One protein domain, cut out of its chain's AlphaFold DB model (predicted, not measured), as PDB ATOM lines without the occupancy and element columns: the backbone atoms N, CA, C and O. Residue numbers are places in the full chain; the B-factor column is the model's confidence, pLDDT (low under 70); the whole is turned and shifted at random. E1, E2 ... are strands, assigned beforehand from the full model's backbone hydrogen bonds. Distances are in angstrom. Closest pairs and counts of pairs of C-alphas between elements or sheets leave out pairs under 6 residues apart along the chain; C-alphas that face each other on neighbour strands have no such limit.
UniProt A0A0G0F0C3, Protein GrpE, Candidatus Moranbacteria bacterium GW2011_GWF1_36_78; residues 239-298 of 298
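What this domain is: This is residues 239 to 298 of the 298 residues of the protein "Protein GrpE" of Candidatus Moranbacteria bacterium GW2011_GWF1_36_78 (UniProt A0A0G0F0C3). Two small three-stranded sheets stand end to end, E3 running on into E4 and E5 into E6; from the long loop between E2 and E3, residues 261 to 266 stick out. The printed part has 60 residues, no named helix and six strands, E1 to E6; sheet E1, E4, E5 is antiparallel, sheet E2, E6, E3 mixed. It is all strand, with 26 residues, under half, in named elements, and only just compact, close to loose: radius of gyration of the C-alphas 12.5 A, spans 40 by 21 by 15 A.

How they stand to each other: E1, residues 239 to 242, is antiparallel to E4, residues 282 to 285, at 146 degrees; N 240 and O 284 are 2.8 A apart. E4 and E5, residues 288 to 291, form a hairpin, with N 285 to O 288 2.8 A. E2, residues 255 to 257, is parallel to E6, residues 293 to 297, with N 256 to O 293 2.8 A. E6 is antiparallel to E3, residues 275 to 280, with N 294 to O 280 2.9 A.

Where its parts are: E1 begins at C-alpha 239 (112.811, 99.859, 109.544); E6, 12.0 A long, ends at C-alpha 297 (115.690, 117.081, 90.696).

The domain as a whole: The farthest C-alphas, of Glu 266 and Asn 286, are 40.2 A apart. The links E1 to E2 and E2 to E3 are long. The printed part has no cut; residues 259 to 272 have pLDDT under 70.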
ATOM      1  N   VAL A 239     112.678  99.328 110.906       91.19
ATOM      2  CA  VAL A 239     112.811  99.859 109.544       91.19
ATOM      3  C   VAL A 239     111.667 100.818 109.259       91.19
ATOM      4  O   VAL A 239     110.508 100.523 109.522       91.19
ATOM      5  N   SER A 240     111.982 101.969 108.680       91.56
ATOM      6  CA  SER A 240     110.987 102.930 108.213       91.56
ATOM      7  C   SER A 240     111.383 103.497 106.858       91.56
ATOM      8  O   SER A 240     112.569 103.662 106.552       91.56
ATOM      9  N   GLU A 241     110.377 103.788 106.039       92.31
ATOM     10  CA  GLU A 241     110.556 104.508 104.782       92.31
ATOM     11  C   GLU A 241     111.010 105.950 105.070       92.31
ATOM     12  O   GLU A 241     110.536 106.609 106.002       92.31
ATOM     13  N   ILE A 242     111.956 106.450 104.278       92.44
ATOM     14  CA  ILE A 242     112.343 107.860 104.285       92.44
ATOM     15  C   ILE A 242     111.304 108.609 103.456       92.44
ATOM     16  O   ILE A 242     111.239 108.444 102.240       92.44
ATOM     17  N   LEU A 243     110.505 109.438 104.126       90.56
ATOM     18  CA  LEU A 243     109.486 110.253 103.478       90.56
ATOM     19  C   LEU A 243     110.154 111.320 102.606       90.56
ATOM     20  O   LEU A 243     110.798 112.232 103.121       90.56
ATOM     21  N   VAL A 244     109.986 111.185 101.292       88.44
ATOM     22  CA  VAL A 244     110.422 112.155 100.286       88.44
ATOM     23  C   VAL A 244     109.259 112.395  99.337       88.44
ATOM     24  O   VAL A 244     108.766 111.461  98.706       88.44
ATOM     25  N   ASN A 245     108.822 113.643  99.221       90.25
ATOM     26  CA  ASN A 245     107.709 114.044  98.371       90.25
ATOM     27  C   ASN A 245     108.185 114.895  97.191       90.25
ATOM     28  O   ASN A 245     109.235 115.538  97.214       90.25
ATOM     29  N   VAL A 246     107.370 114.930  96.137       87.06
ATOM     30  CA  VAL A 246     107.582 115.859  95.022       87.06
ATOM     31  C   VAL A 246     107.453 117.294  95.538       87.06
ATOM     32  O   VAL A 246     106.418 117.671  96.080       87.06
ATOM     33  N   GLY A 247     108.491 118.103  95.327       86.12
ATOM     34  CA  GLY A 247     108.581 119.486  95.794       86.12
ATOM     35  C   GLY A 247     109.465 119.701  97.026       86.12
ATOM     36  O   GLY A 247     109.790 120.861  97.296       86.12
ATOM     37  N   ASP A 248     109.887 118.635  97.714       88.44
ATOM     38  CA  ASP A 248     110.810 118.715  98.855       88.44
ATOM     39  C   ASP A 248     112.197 119.207  98.419       88.44
ATOM     40  O   ASP A 248     112.589 119.041  97.260       88.44
ATOM     41  N   GLU A 249     112.945 119.827  99.336       90.25
ATOM     42  CA  GLU A 249     114.343 120.199  99.091       90.25
ATOM     43  C   GLU A 249     115.245 118.961  99.063       90.25
ATOM     44  O   GLU A 249     115.071 118.022  99.838       90.25
ATOM     45  N   PHE A 250     116.216 118.960  98.152       86.38
ATOM     46  CA  PHE A 250     117.181 117.882  98.012       86.38
ATOM     47  C   PHE A 250     118.149 117.857  99.201       86.38
ATOM     48  O   PHE A 250     118.907 118.806  99.406       86.38
ATOM     49  N   ASP A 251     118.158 116.747  99.941       86.38
ATOM     50  CA  ASP A 251     119.105 116.491 101.031       86.38
ATOM     51  C   ASP A 251     120.085 115.365 100.638       86.38
ATOM     52  O   ASP A 251     119.680 114.198 100.586       86.38
ATOM     53  N   PRO A 252     121.379 115.673 100.410       86.06
ATOM     54  CA  PRO A 252     122.399 114.683 100.050       86.06
ATOM     55  C   PRO A 252     122.593 113.551 101.070       86.06
ATOM     56  O   PRO A 252     123.154 112.513 100.727       86.06
ATOM     57  N   ASN A 253     122.166 113.725 102.326       85.88
ATOM     58  CA  ASN A 253     122.312 112.693 103.359       85.88
ATOM     59  C   ASN A 253     121.286 111.560 103.212       85.88
ATOM     60  O   ASN A 253     121.514 110.454 103.706       85.88
ATOM     61  N   ILE A 254     120.149 111.835 102.566       89.25
ATOM     62  CA  ILE A 254     119.024 110.898 102.440       89.25
ATOM     63  C   ILE A 254     118.543 110.707 100.993       89.25
ATOM     64  O   ILE A 254     117.728 109.814 100.750       89.25
ATOM     65  N   MET A 255     119.051 111.491 100.034       89.31
ATOM     66  CA  MET A 255     118.666 111.451  98.621       89.31
ATOM     67  C   MET A 255     119.879 111.305  97.690       89.31
ATOM     68  O   MET A 255     120.903 111.962  97.855       89.31
ATOM     69  N   GLU A 256     119.723 110.488  96.650       88.81
ATOM     70  CA  GLU A 256     120.631 110.365  95.508       88.81
ATOM     71  C   GLU A 256     119.921 110.894  94.252       88.81
ATOM     72  O   GLU A 256     118.843 110.418  93.884       88.81
ATOM     73  N   SER A 257     120.507 111.891  93.586       84.56
ATOM     74  CA  SER A 257     119.957 112.436  92.342       84.56
ATOM     75  C   SER A 257     120.386 111.597  91.138       84.56
ATOM     76  O   SER A 257     121.581 111.371  90.948       84.56
ATOM     77  N   ILE A 258     119.442 111.213  90.278       78.56
ATOM     78  CA  ILE A 258     119.739 110.567  88.993       78.56
ATOM     79  C   ILE A 258     119.488 111.555  87.854       78.56
ATOM     80  O   ILE A 258     118.390 112.095  87.715       78.56
ATOM     81  N   THR A 259     120.498 111.754  87.006       64.44
ATOM     82  CA  THR A 259     120.341 112.397  85.695       64.44
ATOM     83  C   THR A 259     119.644 111.440  84.739       64.44
ATOM     84  O   THR A 259     120.164 110.370  84.426       64.44
ATOM     85  N   ASP A 260     118.459 111.818  84.274       49.53
ATOM     86  CA  ASP A 260     117.700 111.048  83.293       49.53
ATOM     87  C   ASP A 260     118.429 111.064  81.937       49.53
ATOM     88  O   ASP A 260     118.602 112.120  81.325       49.53
ATOM     89  N   ALA A 261     118.864 109.898  81.449       44.19
ATOM     90  CA  ALA A 261     119.533 109.768  80.151       44.19
ATOM     91  C   ALA A 261     118.619 110.137  78.961       44.19
ATOM     92  O   ALA A 261     119.119 110.380  77.862       44.19
ATOM     93  N   ASN A 262     117.297 110.227  79.177       40.62
ATOM     94  CA  ASN A 262     116.317 110.643  78.170       40.62
ATOM     95  C   ASN A 262     115.955 112.138  78.235       40.62
ATOM     96  O   ASN A 262     115.215 112.619  77.377       40.62
ATOM     97  N   LEU A 263     116.495 112.903  79.190       42.25
ATOM     98  CA  LEU A 263     116.341 114.360  79.247       42.25
ATOM     99  C   LEU A 263     117.589 115.047  78.677       42.25
ATOM    100  O   LEU A 263     118.329 115.731  79.376       42.25
ATOM    101  N   ARG A 264     117.801 114.923  77.361       35.59
ATOM    102  CA  ARG A 264     118.544 115.957  76.623       35.59
ATOM    103  C   ARG A 264     117.628 117.158  76.437       35.59
ATOM    104  O   ARG A 264     117.030 117.318  75.383       35.59
ATOM    105  N   THR A 265     117.487 117.982  77.465       34.75
ATOM    106  CA  THR A 265     117.104 119.380  77.250       34.75
ATOM    107  C   THR A 265     117.811 120.229  78.293       34.75
ATOM    108  O   THR A 265     117.617 120.028  79.485       34.75
ATOM    109  N   GLU A 266     118.709 121.071  77.789       38.56
ATOM    110  CA  GLU A 266     119.268 122.291  78.377       38.56
ATOM    111  C   GLU A 266     118.846 122.593  79.824       38.56
ATOM    112  O   GLU A 266     117.765 123.119  80.071       38.56
ATOM    113  N   CYS A 267     119.744 122.352  80.782       34.66
ATOM    114  CA  CYS A 267     119.763 123.138  82.013       34.66
ATOM    115  C   CYS A 267     120.955 124.093  81.942       34.66
ATOM    116  O   CYS A 267     122.017 123.847  82.518       34.66
ATOM    117  N   GLU A 268     120.776 125.190  81.206       33.22
ATOM    118  CA  GLU A 268     121.504 126.420  81.501       33.22
ATOM    119  C   GLU A 268     121.069 126.900  82.891       33.22
ATOM    120  O   GLU A 268     119.945 127.333  83.103       33.22
ATOM    121  N   SER A 269     121.982 126.756  83.848       38.56
ATOM    122  CA  SER A 269     122.138 127.563  85.061       38.56
ATOM    123  C   SER A 269     120.882 127.972  85.867       38.56
ATOM    124  O   SER A 269     120.142 128.879  85.501       38.56
ATOM    125  N   THR A 270     120.852 127.464  87.108       40.03
ATOM    126  CA  THR A 270     120.284 128.035  88.356       40.03
ATOM    127  C   THR A 270     118.851 127.656  88.794       40.03
ATOM    128  O   THR A 270     117.872 127.894  88.099       40.03
ATOM    129  N   ASN A 271     118.767 127.174  90.051       41.72
ATOM    130  CA  ASN A 271     117.625 127.201  90.997       41.72
ATOM    131  C   ASN A 271     116.679 125.990  91.164       41.72
ATOM    132  O   ASN A 271     115.601 126.141  91.740       41.72
ATOM    133  N   GLY A 272     117.081 124.775  90.794       52.50
ATOM    134  CA  GLY A 272     116.226 123.587  90.909       52.50
ATOM    135  C   GLY A 272     116.561 122.574  92.018       52.50
ATOM    136  O   GLY A 272     116.425 121.377  91.816       52.50
ATOM    137  N   ASN A 273     116.931 122.988  93.235       72.69
ATOM    138  CA  ASN A 273     117.258 122.045  94.332       72.69
ATOM    139  C   ASN A 273     116.046 121.270  94.916       72.69
ATOM    140  O   ASN A 273     116.087 120.832  96.062       72.69
ATOM    141  N   LYS A 274     114.949 121.122  94.163       83.75
ATOM    142  CA  LYS A 274     113.709 120.474  94.608       83.75
ATOM    143  C   LYS A 274     113.429 119.179  93.859       83.75
ATOM    144  O   LYS A 274     113.657 119.078  92.654       83.75
ATOM    145  N   VAL A 275     112.858 118.209  94.564       86.00
ATOM    146  CA  VAL A 275     112.490 116.894  94.034       86.00
ATOM    147  C   VAL A 275     111.391 117.032  92.974       86.00
ATOM    148  O   VAL A 275     110.288 117.504  93.244       86.00
ATOM    149  N   LYS A 276     111.675 116.596  91.745       87.69
ATOM    150  CA  LYS A 276     110.732 116.505  90.617       87.69
ATOM    151  C   LYS A 276     109.944 115.198  90.632       87.69
ATOM    152  O   LYS A 276     108.755 115.204  90.325       87.69
ATOM    153  N   LYS A 277     110.615 114.083  90.922       86.19
ATOM    154  CA  LYS A 277     110.038 112.731  90.929       86.19
ATOM    155  C   LYS A 277     110.854 111.826  91.845       86.19
ATOM    156  O   LYS A 277     112.080 111.880  91.804       86.19
ATOM    157  N   VAL A 278     110.185 110.965  92.606       87.06
ATOM    158  CA  VAL A 278     110.826 109.877  93.356       87.06
ATOM    159  C   VAL A 278     110.811 108.625  92.482       87.06
ATOM    160  O   VAL A 278     109.761 108.227  91.985       87.06
ATOM    161  N   LEU A 279     111.989 108.057  92.223       86.00
ATOM    162  CA  LEU A 279     112.171 106.847  91.415       86.00
ATOM    163  C   LEU A 279     112.263 105.593  92.282       86.00
ATOM    164  O   LEU A 279     111.824 104.527  91.869       86.00
ATOM    165  N   MET A 280     112.867 105.720  93.463       87.62
ATOM    166  CA  MET A 280     113.053 104.615  94.395       87.62
ATOM    167  C   MET A 280     112.975 105.144  95.818       87.62
ATOM    168  O   MET A 280     113.612 106.147  96.148       87.62
ATOM    169  N   LYS A 281     112.216 104.448  96.659       91.19
ATOM    170  CA  LYS A 281     112.034 104.798  98.065       91.19
ATOM    171  C   LYS A 281     113.324 104.598  98.862       91.19
ATOM    172  O   LYS A 281     114.044 103.608  98.666       91.19
ATOM    173  N   GLY A 282     113.600 105.530  99.769       92.31
ATOM    174  CA  GLY A 282     114.674 105.411 100.753       92.31
ATOM    175  C   GLY A 282     114.193 104.682 102.004       92.31
ATOM    176  O   GLY A 282     113.009 104.720 102.324       92.31
ATOM    177  N   TYR A 283     115.105 104.041 102.727       93.12
ATOM    178  CA  TYR A 283     114.805 103.339 103.973       93.12
ATOM    179  C   TYR A 283     115.880 103.615 105.022       93.12
ATOM    180  O   TYR A 283     117.076 103.732 104.724       93.12
ATOM    181  N   LYS A 284     115.450 103.680 106.279       91.00
ATOM    182  CA  LYS A 284     116.312 103.800 107.456       91.00
ATOM    183  C   LYS A 284     115.943 102.741 108.487       91.00
ATOM    184  O   LYS A 284     114.789 102.335 108.566       91.00
ATOM    185  N   ILE A 285     116.914 102.326 109.290       88.50
ATOM    186  CA  ILE A 285     116.701 101.491 110.472       88.50
ATOM    187  C   ILE A 285     117.067 102.300 111.712       88.50
ATOM    188  O   ILE A 285     118.189 102.806 111.831       88.50
ATOM    189  N   ASN A 286     116.115 102.471 112.624       83.38
ATOM    190  CA  ASN A 286     116.231 103.425 113.726       83.38
ATOM    191  C   ASN A 286     116.665 104.813 113.191       83.38
ATOM    192  O   ASN A 286     115.935 105.441 112.422       83.38
ATOM    193  N   ASN A 287     117.879 105.265 113.525       81.06
ATOM    194  CA  ASN A 287     118.433 106.548 113.077       81.06
ATOM    195  C   ASN A 287     119.445 106.439 111.923       81.06
ATOM    196  O   ASN A 287     120.013 107.453 111.522       81.06
ATOM    197  N   LYS A 288     119.704 105.241 111.387       84.88
ATOM    198  CA  LYS A 288     120.708 105.032 110.334       84.88
ATOM    199  C   LYS A 288     120.046 104.795 108.983       84.88
ATOM    200  O   LYS A 288     119.238 103.883 108.835       84.88
ATOM    201  N   VAL A 289     120.434 105.583 107.984       88.81
ATOM    202  CA  VAL A 289     120.037 105.377 106.586       88.81
ATOM    203  C   VAL A 289     120.679 104.087 106.077       88.81
ATOM    204  O   VAL A 289     121.899 103.941 106.132       88.81
ATOM    205  N   ILE A 290     119.854 103.148 105.610       89.94
ATOM    206  CA  ILE A 290     120.313 101.890 104.995       89.94
ATOM    207  C   ILE A 290     120.222 101.950 103.470       89.94
ATOM    208  O   ILE A 290     120.976 101.274 102.778       89.94
ATOM    209  N   ARG A 291     119.340 102.807 102.941       91.56
ATOM    210  CA  ARG A 291     119.249 103.117 101.518       91.56
ATOM    211  C   ARG A 291     118.711 104.527 101.315       91.56
ATOM    212  O   ARG A 291     117.643 104.852 101.821       91.56
ATOM    213  N   VAL A 292     119.426 105.344 100.554       92.19
ATOM    214  CA  VAL A 292     118.963 106.682 100.158       92.19
ATOM    215  C   VAL A 292     117.838 106.590  99.123       92.19
ATOM    216  O   VAL A 292     117.781 105.643  98.334       92.19
ATOM    217  N   ALA A 293     116.928 107.561  99.127       92.06
ATOM    218  CA  ALA A 293     115.891 107.668  98.104       92.06
ATOM    219  C   ALA A 293     116.512 108.125  96.778       92.06
ATOM    220  O   ALA A 293     117.338 109.034  96.770       92.06
ATOM    221  N   ARG A 294     116.104 107.542  95.648       90.50
ATOM    222  CA  ARG A 294     116.540 108.018  94.325       90.50
ATOM    223  C   ARG A 294     115.514 108.966  93.754       90.50
ATOM    224  O   ARG A 294     114.344 108.603  93.622       90.50
ATOM    225  N   VAL A 295     115.961 110.156  93.381       88.44
ATOM    226  CA  VAL A 295     115.091 111.237  92.921       88.44
ATOM    227  C   VAL A 295     115.613 111.871  91.638       88.44
ATOM    228  O   VAL A 295     116.809 111.885  91.360       88.44
ATOM    229  N   VAL A 296     114.699 112.433  90.856       86.56
ATOM    230  CA  VAL A 296     115.017 113.395  89.797       86.56
ATOM    231  C   VAL A 296     114.803 114.783  90.386       86.56
ATOM    232  O   VAL A 296     113.746 115.025  90.968       86.56
ATOM    233  N   ILE A 297     115.776 115.679  90.251       82.69
ATOM    234  CA  ILE A 297     115.690 117.081  90.696       82.69
ATOM    235  C   ILE A 297     115.288 118.001  89.529       82.69
ATOM    236  O   ILE A 297     115.264 117.555  88.377       82.69
ATOM    237  N   LYS A 298     114.866 119.234  89.826       73.75
ATOM    238  CA  LYS A 298     114.506 120.235  88.809       73.75
ATOM    239  C   LYS A 298     115.689 121.095  88.384       73.75
ATOM    240  O   LYS A 298     116.739 121.056  89.051       73.75
TER     241      LYS A 298